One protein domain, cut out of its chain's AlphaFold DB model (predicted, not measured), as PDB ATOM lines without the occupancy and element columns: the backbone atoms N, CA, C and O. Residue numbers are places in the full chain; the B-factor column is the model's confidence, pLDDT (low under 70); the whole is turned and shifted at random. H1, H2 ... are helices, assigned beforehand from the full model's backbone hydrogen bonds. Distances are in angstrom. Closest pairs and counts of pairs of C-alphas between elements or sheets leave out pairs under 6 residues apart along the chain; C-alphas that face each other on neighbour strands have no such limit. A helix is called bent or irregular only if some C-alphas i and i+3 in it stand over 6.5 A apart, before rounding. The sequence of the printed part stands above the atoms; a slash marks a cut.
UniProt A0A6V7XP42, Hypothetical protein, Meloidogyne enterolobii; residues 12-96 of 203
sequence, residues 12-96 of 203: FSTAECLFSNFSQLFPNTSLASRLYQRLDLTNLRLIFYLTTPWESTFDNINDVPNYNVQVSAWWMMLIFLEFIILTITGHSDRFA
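AT A GLANCE: This is residues 12 to 96 of the 203 residues of the protein "Hypothetical protein" of Meloidogyne enterolobii (UniProt A0A6V7XP42). The model is a loose T: the long helix H5 makes one half of the bar, a wide loop through H4 and residues 57 to 66 makes the other, and H2 and H1 make the stem. H3 crosses the beginning of H5 where bar and stem meet, H1 folds back at the stem's far end, and residues 12 to 18 and 57 to 63 stick out. The printed part has 85 residues with five named helices, H1 to H5 in chain order, and no named strand, and its class is all helix. It is loose, with a radius of gyration of the C-alphas of 16.5 A, and elongated, spanning 50 by 33 by 24 A.

IN THESE COORDINATES: Find C-alpha 67 at (-13.601, -20.208, -16.116); from there H5, residues 67 to 88, runs 31.7 A to C-alpha 88 at (-28.758, -14.126, 11.043). It has a kink of 26 degrees near residue 74 and is irregular, but only just: C-alphas 70 and 73 are 6.9 A apart. H3 is residues 41 to 47, 10.3 A; H4 is 53 to 56, 5.3 A; H2 is 31 to 36, 8.6 A. H1, residues 12 to 25, 20.5 A, begins at C-alpha 12 at (-1.205, -8.111, 2.565).

HOW THE PARTS SIT: Look at residues 67 to 75 of H5, which alone touch H3, about perpendicular at 89 degrees; the closest C-alphas, Asn 43 and Val 71, are 5.6 A apart. H2 is close to H5 but not clearly touching, the closest C-alphas being Leu 35 and Ala 73 at 5.6 A. H1 and H2 are close but not clearly touching, Ser 23 and Ser 33 having the closest C-alphas at 7.3 A, at a shallow tilt of 8 degrees, opposite ways. H4 touches no helix. Every O i to N i+4 pair is within hydrogen-bond range in H2, against 8 of 10 in H1, 16 of 18 in H5 and 1 of 3 in H3, which has 3 of 4 O i to N i+3 pairs within range; H4 is too short for an i+4 pair.

THE WHOLE: The C-alphas farthest apart, Asp 59 and Gly 90, are 50.4 A from each other. The printed part has no cut and no long link. Mean pLDDT of the printed part is 84.0; look for values under 70 at residues 12 to 24.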
ATOM      1  N   PHE A  12      -2.136  -7.148   3.158       46.03
ATOM      2  CA  PHE A  12      -1.205  -8.111   2.565       46.03
ATOM      3  C   PHE A  12      -0.492  -8.986   3.607       46.03
ATOM      4  O   PHE A  12      -0.434 -10.200   3.444       46.03
ATOM      5  N   SER A  13      -0.043  -8.410   4.727       46.44
ATOM      6  CA  SER A  13       0.624  -9.157   5.807       46.44
ATOM      7  C   SER A  13      -0.337 -10.116   6.519       46.44
ATOM      8  O   SER A  13       0.033 -11.242   6.860       46.44
ATOM      9  N   THR A  14      -1.595  -9.707   6.707       53.22
ATOM     10  CA  THR A  14      -2.627 -10.577   7.286       53.22
ATOM     11  C   THR A  14      -3.015 -11.718   6.349       53.22
ATOM     12  O   THR A  14      -3.239 -12.830   6.819       53.22
ATOM     13  N   ALA A  15      -3.047 -11.472   5.035       53.09
ATOM     14  CA  ALA A  15      -3.312 -12.510   4.047       53.09
ATOM     15  C   ALA A  15      -2.184 -13.554   4.037       53.09
ATOM     16  O   ALA A  15      -2.464 -14.740   4.179       53.09
ATOM     17  N   GLU A  16      -0.916 -13.134   3.973       53.91
ATOM     18  CA  GLU A  16       0.242 -14.044   4.000       53.91
ATOM     19  C   GLU A  16       0.283 -14.924   5.261       53.91
ATOM     20  O   GLU A  16       0.556 -16.123   5.180       53.91
ATOM     21  N   CYS A  17      -0.059 -14.360   6.424       52.91
ATOM     22  CA  CYS A  17      -0.162 -15.100   7.684       52.91
ATOM     23  C   CYS A  17      -1.326 -16.115   7.689       52.91
ATOM     24  O   CYS A  17      -1.206 -17.216   8.230       52.91
ATOM     25  N   LEU A  18      -2.461 -15.786   7.069       58.94
ATOM     26  CA  LEU A  18      -3.576 -16.726   6.911       58.94
ATOM     27  C   LEU A  18      -3.219 -17.872   5.946       58.94
ATOM     28  O   LEU A  18      -3.499 -19.032   6.252       58.94
ATOM     29  N   PHE A  19      -2.537 -17.572   4.836       59.31
ATOM     30  CA  PHE A  19      -2.058 -18.571   3.874       59.31
ATOM     31  C   PHE A  19      -1.036 -19.542   4.495       59.31
ATOM     32  O   PHE A  19      -1.116 -20.757   4.269       59.31
ATOM     33  N   SER A  20      -0.098 -19.043   5.307       60.34
ATOM     34  CA  SER A  20       0.919 -19.884   5.956       60.34
ATOM     35  C   SER A  20       0.312 -20.837   6.992       60.34
ATOM     36  O   SER A  20       0.682 -22.008   7.033       60.34
ATOM     37  N   ASN A  21      -0.690 -20.393   7.753       62.81
ATOM     38  CA  ASN A  21      -1.401 -21.245   8.709       62.81
ATOM     39  C   ASN A  21      -2.312 -22.280   8.024       62.81
ATOM     40  O   ASN A  21      -2.427 -23.413   8.487       62.81
ATOM     41  N   PHE A  22      -2.938 -21.935   6.895       66.50
ATOM     42  CA  PHE A  22      -3.819 -22.861   6.176       66.50
ATOM     43  C   PHE A  22      -3.055 -24.005   5.490       66.50
ATOM     44  O   PHE A  22      -3.496 -25.154   5.512       66.50
ATOM     45  N   SER A  23      -1.880 -23.713   4.923       59.84
ATOM     46  CA  SER A  23      -1.017 -24.727   4.289       59.84
ATOM     47  C   SER A  23      -0.414 -25.732   5.282       59.84
ATOM     48  O   SER A  23      -0.067 -26.844   4.887       59.84
ATOM     49  N   GLN A  24      -0.348 -25.390   6.574       67.12
ATOM     50  CA  GLN A  24       0.003 -26.339   7.640       67.12
ATOM     51  C   GLN A  24      -1.142 -27.307   7.975       67.12
ATOM     52  O   GLN A  24      -0.886 -28.436   8.386       67.12
ATOM     53  N   LEU A  25      -2.397 -26.886   7.787       70.00
ATOM     54  CA  LEU A  25      -3.589 -27.690   8.082       70.00
ATOM     55  C   LEU A  25      -3.967 -28.635   6.936       70.00
ATOM     56  O   LEU A  25      -4.505 -29.714   7.184       70.00
ATOM     57  N   PHE A  26      -3.685 -28.254   5.688       74.31
ATOM     58  CA  PHE A  26      -4.046 -29.039   4.515       74.31
ATOM     59  C   PHE A  26      -2.891 -29.143   3.514       74.31
ATOM     60  O   PHE A  26      -2.356 -28.116   3.097       74.31
ATOM     61  N   PRO A  27      -2.564 -30.354   3.021       77.06
ATOM     62  CA  PRO A  27      -1.611 -30.510   1.931       77.06
ATOM     63  C   PRO A  27      -2.032 -29.695   0.703       77.06
ATOM     64  O   PRO A  27      -3.224 -29.620   0.381       77.06
ATOM     65  N   ASN A  28      -1.059 -29.173  -0.045       71.81
ATOM     66  CA  ASN A  28      -1.296 -28.389  -1.268       71.81
ATOM     67  C   ASN A  28      -2.055 -29.163  -2.368       71.81
ATOM     68  O   ASN A  28      -2.600 -28.566  -3.290       71.81
ATOM     69  N   THR A  29      -2.129 -30.491  -2.274       76.50
ATOM     70  CA  THR A  29      -2.885 -31.359  -3.195       76.50
ATOM     71  C   THR A  29      -4.344 -31.578  -2.777       76.50
ATOM     72  O   THR A  29      -5.150 -32.110  -3.548       76.50
ATOM     73  N   SER A  30      -4.716 -31.176  -1.560       86.38
ATOM     74  CA  SER A  30      -6.062 -31.385  -1.025       86.38
ATOM     75  C   SER A  30      -7.121 -30.590  -1.799       86.38
ATOM     76  O   SER A  30      -6.846 -29.574  -2.440       86.38
ATOM     77  N   LEU A  31      -8.372 -31.061  -1.763       85.25
ATOM     78  CA  LEU A  31      -9.501 -30.316  -2.334       85.25
ATOM     79  C   LEU A  31      -9.684 -28.965  -1.627       85.25
ATOM     80  O   LEU A  31      -9.874 -27.958  -2.298       85.25
ATOM     81  N   ALA A  32      -9.568 -28.942  -0.298       84.56
ATOM     82  CA  ALA A  32      -9.703 -27.729   0.504       84.56
ATOM     83  C   ALA A  32      -8.671 -26.661   0.111       84.56
ATOM     84  O   ALA A  32      -9.050 -25.519  -0.133       84.56
ATOM     85  N   SER A  33      -7.397 -27.043  -0.045       84.25
ATOM     86  CA  SER A  33      -6.341 -26.139  -0.527       84.25
ATOM     87  C   SER A  33      -6.661 -25.572  -1.911       84.25
ATOM     88  O   SER A  33      -6.610 -24.360  -2.110       84.25
ATOM     89  N   ARG A  34      -7.116 -26.418  -2.844       86.69
ATOM     90  CA  ARG A  34      -7.505 -25.983  -4.196       86.69
ATOM     91  C   ARG A  34      -8.710 -25.045  -4.213       86.69
ATOM     92  O   ARG A  34      -8.743 -24.138  -5.035       86.69
ATOM     93  N   LEU A  35      -9.705 -25.265  -3.354       88.44
ATOM     94  CA  LEU A  35     -10.860 -24.372  -3.240       88.44
ATOM     95  C   LEU A  35     -10.463 -23.035  -2.620       88.44
ATOM     96  O   LEU A  35     -10.840 -21.992  -3.140       88.44
ATOM     97  N   TYR A  36      -9.656 -23.069  -1.562       88.44
ATOM     98  CA  TYR A  36      -9.174 -21.872  -0.888       88.44
ATOM     99  C   TYR A  36      -8.327 -20.989  -1.812       88.44
ATOM    100  O   TYR A  36      -8.571 -19.792  -1.901       88.44
ATOM    101  N   GLN A  37      -7.407 -21.580  -2.579       88.38
ATOM    102  CA  GLN A  37      -6.591 -20.854  -3.560       88.38
ATOM    103  C   GLN A  37      -7.413 -20.158  -4.654       88.38
ATOM    104  O   GLN A  37      -6.906 -19.244  -5.290       88.38
ATOM    105  N   ARG A  38      -8.661 -20.582  -4.884       91.06
ATOM    106  CA  ARG A  38      -9.560 -19.971  -5.872       91.06
ATOM    107  C   ARG A  38     -10.420 -18.850  -5.294       91.06
ATOM    108  O   ARG A  38     -11.054 -18.137  -6.066       91.06
ATOM    109  N   LEU A  39     -10.458 -18.688  -3.970       92.69
ATOM    110  CA  LEU A  39     -11.181 -17.610  -3.289       92.69
ATOM    111  C   LEU A  39     -10.362 -16.310  -3.281       92.69
ATOM    112  O   LEU A  39     -10.127 -15.704  -2.238       92.69
ATOM    113  N   ASP A  40      -9.919 -15.877  -4.456       92.19
ATOM    114  CA  ASP A  40      -9.193 -14.625  -4.654       92.19
ATOM    115  C   ASP A  40     -10.045 -13.594  -5.414       92.19
ATOM    116  O   ASP A  40     -11.027 -13.926  -6.085       92.19
ATOM    117  N   LEU A  41      -9.672 -12.316  -5.320       92.31
ATOM    118  CA  LEU A  41     -10.432 -11.221  -5.934       92.31
ATOM    119  C   LEU A  41     -10.444 -11.267  -7.469       92.31
ATOM    120  O   LEU A  41     -11.354 -10.706  -8.080       92.31
ATOM    121  N   THR A  42      -9.474 -11.932  -8.100       90.44
ATOM    122  CA  THR A  42      -9.466 -12.127  -9.552       90.44
ATOM    123  C   THR A  42     -10.568 -13.074  -9.970       90.44
ATOM    124  O   THR A  42     -11.347 -12.725 -10.847       90.44
ATOM    125  N   ASN A  43     -10.721 -14.210  -9.296       93.62
ATOM    126  CA  ASN A  43     -11.826 -15.118  -9.597       93.62
ATOM    127  C   ASN A  43     -13.188 -14.541  -9.188       93.62
ATOM    128  O   ASN A  43     -14.189 -14.807  -9.853       93.62
ATOM    129  N   LEU A  44     -13.243 -13.714  -8.137       94.31
ATOM    130  CA  LEU A  44     -14.486 -13.059  -7.720       94.31
ATOM    131  C   LEU A  44     -15.016 -12.115  -8.802       94.31
ATOM    132  O   LEU A  44     -16.209 -12.125  -9.104       94.31
ATOM    133  N   ARG A  45     -14.133 -11.308  -9.405       94.50
ATOM    134  CA  ARG A  45     -14.519 -10.335 -10.438       94.50
ATOM    135  C   ARG A  45     -15.160 -11.021 -11.653       94.50
ATOM    136  O   ARG A  45     -16.083 -10.471 -12.247       94.50
ATOM    137  N   LEU A  46     -14.698 -12.232 -11.984       92.25
ATOM    138  CA  LEU A  46     -15.178 -13.010 -13.129       92.25
ATOM    139  C   LEU A  46     -16.652 -13.409 -12.997       92.25
ATOM    140  O   LEU A  46     -17.355 -13.431 -14.001       92.25
ATOM    141  N   ILE A  47     -17.151 -13.643 -11.778       91.25
ATOM    142  CA  ILE A  47     -18.578 -13.939 -11.541       91.25
ATOM    143  C   ILE A  47     -19.476 -12.783 -11.984       91.25
ATOM    144  O   ILE A  47     -20.585 -13.000 -12.460       91.25
ATOM    145  N   PHE A  48     -18.990 -11.554 -11.832       92.31
ATOM    146  CA  PHE A  48     -19.726 -10.337 -12.162       92.31
ATOM    147  C   PHE A  48     -19.363  -9.785 -13.542       92.31
ATOM    148  O   PHE A  48     -19.672  -8.632 -13.829       92.31
ATOM    149  N   TYR A  49     -18.685 -10.579 -14.380       89.88
ATOM    150  CA  TYR A  49     -18.204 -10.154 -15.697       89.88
ATOM    151  C   TYR A  49     -17.345  -8.879 -15.649       89.88
ATOM    152  O   TYR A  49     -17.265  -8.131 -16.622       89.88
ATOM    153  N   LEU A  50     -16.668  -8.626 -14.525       92.81
ATOM    154  CA  LEU A  50     -15.777  -7.477 -14.348       92.81
ATOM    155  C   LEU A  50     -14.402  -7.767 -14.961       92.81
ATOM    156  O   LEU A  50     -13.382  -7.737 -14.276       92.81
ATOM    157  N   THR A  51     -14.391  -8.084 -16.252       91.31
ATOM    158  CA  THR A  51     -13.195  -8.374 -17.044       91.31
ATOM    159  C   THR A  51     -13.242  -7.603 -18.354       91.31
ATOM    160  O   THR A  51     -14.313  -7.306 -18.885       91.31
ATOM    161  N   THR A  52     -12.074  -7.234 -18.862       91.56
ATOM    162  CA  THR A  52     -11.961  -6.553 -20.151       91.56
ATOM    163  C   THR A  52     -11.825  -7.563 -21.297       91.56
ATOM    164  O   THR A  52     -11.354  -8.685 -21.083       91.56
ATOM    165  N   PRO A  53     -12.172  -7.185 -22.542       89.12
ATOM    166  CA  PRO A  53     -11.987  -8.064 -23.700       89.12
ATOM    167  C   PRO A  53     -10.541  -8.556 -23.862       89.12
ATOM    168  O   PRO A  53     -10.311  -9.695 -24.254       89.12
ATOM    169  N   TRP A  54      -9.556  -7.731 -23.496       90.19
ATOM    170  CA  TRP A  54      -8.132  -8.059 -23.611       90.19
ATOM    171  C   TRP A  54      -7.668  -9.158 -22.647       90.19
ATOM    172  O   TRP A  54      -6.702  -9.848 -22.936       90.19
ATOM    173  N   GLU A  55      -8.355  -9.342 -21.517       87.62
ATOM    174  CA  GLU A  55      -8.047 -10.387 -20.525       87.62
ATOM    175  C   GLU A  55      -8.698 -11.738 -20.855       87.62
ATOM    176  O   GLU A  55      -8.359 -12.760 -20.259       87.62
ATOM    177  N   SER A  56      -9.667 -11.735 -21.770       86.94
ATOM    178  CA  SER A  56     -10.470 -12.901 -22.158       86.94
ATOM    179  C   SER A  56     -10.264 -13.316 -23.619       86.94
ATOM    180  O   SER A  56     -10.902 -14.256 -24.090       86.94
ATOM    181  N   THR A  57      -9.350 -12.645 -24.325       91.06
ATOM    182  CA  THR A  57      -8.954 -12.973 -25.698       91.06
ATOM    183  C   THR A  57      -7.606 -13.683 -25.677       91.06
ATOM    184  O   THR A  57      -6.639 -13.153 -25.135       91.06
ATOM    185  N   PHE A  58      -7.540 -14.869 -26.281       92.25
ATOM    186  CA  PHE A  58      -6.333 -15.694 -26.339       92.25
ATOM    187  C   PHE A  58      -6.019 -16.069 -27.783       92.25
ATOM    188  O   PHE A  58      -6.934 -16.324 -28.567       92.25
ATOM    189  N   ASP A  59      -4.729 -16.150 -28.109       93.44
ATOM    190  CA  ASP A  59      -4.272 -16.543 -29.446       93.44
ATOM    191  C   ASP A  59      -4.507 -18.037 -29.712       93.44
ATOM    192  O   ASP A  59      -4.831 -18.428 -30.833       93.44
ATOM    193  N   ASN A  60      -4.377 -18.882 -28.680       94.12
ATOM    194  CA  ASN A  60      -4.597 -20.322 -28.785       94.12
ATOM    195  C   ASN A  60      -5.684 -20.800 -27.825       94.12
ATOM    196  O   ASN A  60      -5.781 -20.362 -26.680       94.12
ATOM    197  N   ILE A  61      -6.435 -21.817 -28.255       88.94
ATOM    198  CA  ILE A  61      -7.482 -22.442 -27.435       88.94
ATOM    199  C   ILE A  61      -6.940 -23.096 -26.157       88.94
ATOM    200  O   ILE A  61      -7.636 -23.154 -25.149       88.94
ATOM    201  N   ASN A  62      -5.687 -23.559 -26.183       91.88
ATOM    202  CA  ASN A  62      -5.041 -24.199 -25.035       91.88
ATOM    203  C   ASN A  62      -4.718 -23.208 -23.908       91.88
ATOM    204  O   ASN A  62      -4.537 -23.630 -22.768       91.88
ATOM    205  N   ASP A  63      -4.662 -21.916 -24.230       91.69
ATOM    206  CA  ASP A  63      -4.387 -20.854 -23.266       91.69
ATOM    207  C   ASP A  63      -5.674 -20.381 -22.571       91.69
ATOM    208  O   ASP A  63      -5.610 -19.726 -21.531       91.69
ATOM    209  N   VAL A  64      -6.847 -20.749 -23.110       91.25
ATOM    210  CA  VAL A  64      -8.151 -20.383 -22.551       91.25
ATOM    211  C   VAL A  64      -8.358 -21.120 -21.224       91.25
ATOM    212  O   VAL A  64      -8.471 -22.352 -21.197       91.25
ATOM    213  N   PRO A  65      -8.447 -20.401 -20.094       90.50
ATOM    214  CA  PRO A  65      -8.642 -21.037 -18.811       90.50
ATOM    215  C   PRO A  65     -10.059 -21.601 -18.683       90.50
ATOM    216  O   PRO A  65     -11.032 -21.099 -19.246       90.50
ATOM    217  N   ASN A  66     -10.206 -22.626 -17.846       90.00
ATOM    218  CA  ASN A  66     -11.526 -23.126 -17.489       90.00
ATOM    219  C   ASN A  66     -12.185 -22.196 -16.456       90.00
ATOM    220  O   ASN A  66     -12.053 -22.393 -15.244       90.00
ATOM    221  N   TYR A  67     -12.913 -21.195 -16.948       89.00
ATOM    222  CA  TYR A  67     -13.601 -20.208 -16.116       89.00
ATOM    223  C   TYR A  67     -14.585 -20.835 -15.125       89.00
ATOM    224  O   TYR A  67     -14.643 -20.395 -13.980       89.00
ATOM    225  N   ASN A  68     -15.278 -21.917 -15.502       87.38
ATOM    226  CA  ASN A  68     -16.194 -22.622 -14.595       87.38
ATOM    227  C   ASN A  68     -15.472 -23.107 -13.330       87.38
ATOM    228  O   ASN A  68     -16.004 -23.021 -12.227       87.38
ATOM    229  N   VAL A  69     -14.240 -23.603 -13.477       88.69
ATOM    230  CA  VAL A  69     -13.422 -24.078 -12.354       88.69
ATOM    231  C   VAL A  69     -12.907 -22.921 -11.496       88.69
ATOM    232  O   VAL A  69     -12.802 -23.083 -10.281       88.69
ATOM    233  N   GLN A  70     -12.590 -21.779 -12.110       90.50
ATOM    234  CA  GLN A  70     -12.118 -20.581 -11.411       90.50
ATOM    235  C   GLN A  70     -13.216 -19.968 -10.535       90.50
ATOM    236  O   GLN A  70     -12.981 -19.680  -9.363       90.50
ATOM    237  N   VAL A  71     -14.435 -19.834 -11.066       91.12
ATOM    238  CA  VAL A  71     -15.540 -19.174 -10.352       91.12
ATOM    239  C   VAL A  71     -16.294 -20.090  -9.387       91.12
ATOM    240  O   VAL A  71     -16.967 -19.599  -8.480       91.12
ATOM    241  N   SER A  72     -16.186 -21.418  -9.533       90.31
ATOM    242  CA  SER A  72     -17.001 -22.365  -8.755       90.31
ATOM    243  C   SER A  72     -16.807 -22.247  -7.245       90.31
ATOM    244  O   SER A  72     -17.774 -22.392  -6.499       90.31
ATOM    245  N   ALA A  73     -15.587 -21.952  -6.783       92.25
ATOM    246  CA  ALA A  73     -15.294 -21.780  -5.361       92.25
ATOM    247  C   ALA A  73     -16.081 -20.610  -4.759       92.25
ATOM    248  O   ALA A  73     -16.750 -20.767  -3.737       92.25
ATOM    249  N   TRP A  74     -16.055 -19.461  -5.431       93.75
ATOM    250  CA  TRP A  74     -16.819 -18.292  -5.017       93.75
ATOM    251  C   TRP A  74     -18.322 -18.506  -5.136       93.75
ATOM    252  O   TRP A  74     -19.056 -18.110  -4.241       93.75
ATOM    253  N   TRP A  75     -18.789 -19.166  -6.194       90.50
ATOM    254  CA  TRP A  75     -20.210 -19.466  -6.353       90.50
ATOM    255  C   TRP A  75     -20.745 -20.340  -5.201       90.50
ATOM    256  O   TRP A  75     -21.775 -20.016  -4.609       90.50
ATOM    257  N   MET A  76     -20.003 -21.377  -4.790       90.44
ATOM    258  CA  MET A  76     -20.339 -22.159  -3.590       90.44
ATOM    259  C   MET A  76     -20.307 -21.298  -2.325       90.44
ATOM    260  O   MET A  76     -21.202 -21.400  -1.490       90.44
ATOM    261  N   MET A  77     -19.298 -20.432  -2.185       92.94
ATOM    262  CA  MET A  77     -19.187 -19.522  -1.045       92.94
ATOM    263  C   MET A  77     -20.395 -18.581  -0.949       92.94
ATOM    264  O   MET A  77     -20.911 -18.374   0.144       92.94
ATOM    265  N   LEU A  78     -20.889 -18.059  -2.074       93.69
ATOM    266  CA  LEU A  78     -22.071 -17.197  -2.109       93.69
ATOM    267  C   LEU A  78     -23.332 -17.931  -1.636       93.69
ATOM    268  O   LEU A  78     -24.103 -17.348  -0.881       93.69
ATOM    269  N   ILE A  79     -23.506 -19.211  -1.982       91.44
ATOM    270  CA  ILE A  79     -24.604 -20.037  -1.447       91.44
ATOM    271  C   ILE A  79     -24.496 -20.188   0.074       91.44
ATOM    272  O   ILE A  79     -25.479 -20.006   0.790       91.44
ATOM    273  N   PHE A  80     -23.303 -20.494   0.596       91.19
ATOM    274  CA  PHE A  80     -23.104 -20.586   2.047       91.19
ATOM    275  C   PHE A  80     -23.358 -19.246   2.748       91.19
ATOM    276  O   PHE A  80     -23.975 -19.216   3.813       91.19
ATOM    277  N   LEU A  81     -22.918 -18.137   2.150       93.94
ATOM    278  CA  LEU A  81     -23.158 -16.795   2.672       93.94
ATOM    279  C   LEU A  81     -24.644 -16.438   2.665       93.94
ATOM    280  O   LEU A  81     -25.123 -15.908   3.663       93.94
ATOM    281  N   GLU A  82     -25.382 -16.762   1.604       93.06
ATOM    282  CA  GLU A  82     -26.838 -16.595   1.552       93.06
ATOM    283  C   GLU A  82     -27.509 -17.316   2.728       93.06
ATOM    284  O   GLU A  82     -28.273 -16.701   3.472       93.06
ATOM    285  N   PHE A  83     -27.150 -18.577   2.985       90.25
ATOM    286  CA  PHE A  83     -27.675 -19.337   4.122       90.25
ATOM    287  C   PHE A  83     -27.371 -18.697   5.482       90.25
ATOM    288  O   PHE A  83     -28.256 -18.613   6.341       90.25
ATOM    289  N   ILE A  84     -26.138 -18.228   5.686       92.00
ATOM    290  CA  ILE A  84     -25.730 -17.549   6.923       92.00
ATOM    291  C   ILE A  84     -26.513 -16.241   7.094       92.00
ATOM    292  O   ILE A  84     -27.065 -15.994   8.164       92.00
ATOM    293  N   ILE A  85     -26.604 -15.423   6.042       93.75
ATOM    294  CA  ILE A  85     -27.300 -14.131   6.063       93.75
ATOM    295  C   ILE A  85     -28.788 -14.322   6.364       93.75
ATOM    296  O   ILE A  85     -29.327 -13.629   7.229       93.75
ATOM    297  N   LEU A  86     -29.456 -15.279   5.715       92.06
ATOM    298  CA  LEU A  86     -30.870 -15.579   5.974       92.06
ATOM    299  C   LEU A  86     -31.098 -16.022   7.423       92.06
ATOM    300  O   LEU A  86     -32.055 -15.584   8.060       92.06
ATOM    301  N   THR A  87     -30.180 -16.819   7.972       89.69
ATOM    302  CA  THR A  87     -30.246 -17.272   9.368       89.69
ATOM    303  C   THR A  87     -30.076 -16.106  10.346       89.69
ATOM    304  O   THR A  87     -30.887 -15.943  11.255       89.69
ATOM    305  N   ILE A  88     -29.057 -15.262  10.152       93.38
ATOM    306  CA  ILE A  88     -28.758 -14.126  11.043       93.38
ATOM    307  C   ILE A  88     -29.853 -13.056  10.982       93.38
ATOM    308  O   ILE A  88     -30.192 -12.458  12.000       93.38
ATOM    309  N   THR A  89     -30.424 -12.813   9.802       93.94
ATOM    310  CA  THR A  89     -31.488 -11.814   9.614       93.94
ATOM    311  C   THR A  89     -32.874 -12.310  10.039       93.94
ATOM    312  O   THR A  89     -33.831 -11.544   9.962       93.94
ATOM    313  N   GLY A  90     -32.999 -13.563  10.494       88.06
ATOM    314  CA  GLY A  90     -34.262 -14.142  10.954       88.06
ATOM    315  C   GLY A  90     -35.227 -14.553   9.835       88.06
ATOM    316  O   GLY A  90     -36.371 -14.882  10.128       88.06
ATOM    317  N   HIS A  91     -34.776 -14.583   8.577       86.81
ATOM    318  CA  HIS A  91     -35.560 -15.020   7.413       86.81
ATOM    319  C   HIS A  91     -35.409 -16.529   7.168       86.81
ATOM    320  O   HIS A  91     -35.147 -16.989   6.052       86.81
ATOM    321  N   SER A  92     -35.528 -17.324   8.235       79.25
ATOM    322  CA  SER A  92     -35.428 -18.786   8.158       79.25
ATOM    323  C   SER A  92     -36.586 -19.425   7.382       79.25
ATOM    324  O   SER A  92     -36.468 -20.556   6.929       79.25
ATOM    325  N   ASP A  93     -37.674 -18.695   7.144       80.00
ATOM    326  CA  ASP A  93     -38.765 -19.078   6.243       80.00
ATOM    327  C   ASP A  93     -38.309 -19.211   4.780       80.00
ATOM    328  O   ASP A  93     -38.868 -20.002   4.020       80.00
ATOM    329  N   ARG A  94     -37.262 -18.471   4.393       81.25
ATOM    330  CA  ARG A  94     -36.634 -18.554   3.065       81.25
ATOM    331  C   ARG A  94     -35.452 -19.516   3.018       81.25
ATOM    332  O   ARG A  94     -34.914 -19.780   1.942       81.25
ATOM    333  N   PHE A  95     -35.065 -20.068   4.167       77.81
ATOM    334  CA  PHE A  95     -34.038 -21.094   4.302       77.81
ATOM    335  C   PHE A  95     -34.594 -22.449   3.826       77.81
ATOM    336  O   PHE A  95     -34.892 -23.357   4.599       77.81
ATOM    337  N   ALA A  96     -34.774 -22.585   2.515       85.06
ATOM    338  CA  ALA A  96     -35.342 -23.776   1.892       85.06
ATOM    339  C   ALA A  96     -34.264 -24.830   1.604       85.06
ATOM    340  O   ALA A  96     -33.939 -25.122   0.453       85.06
TER     341      ALA A  96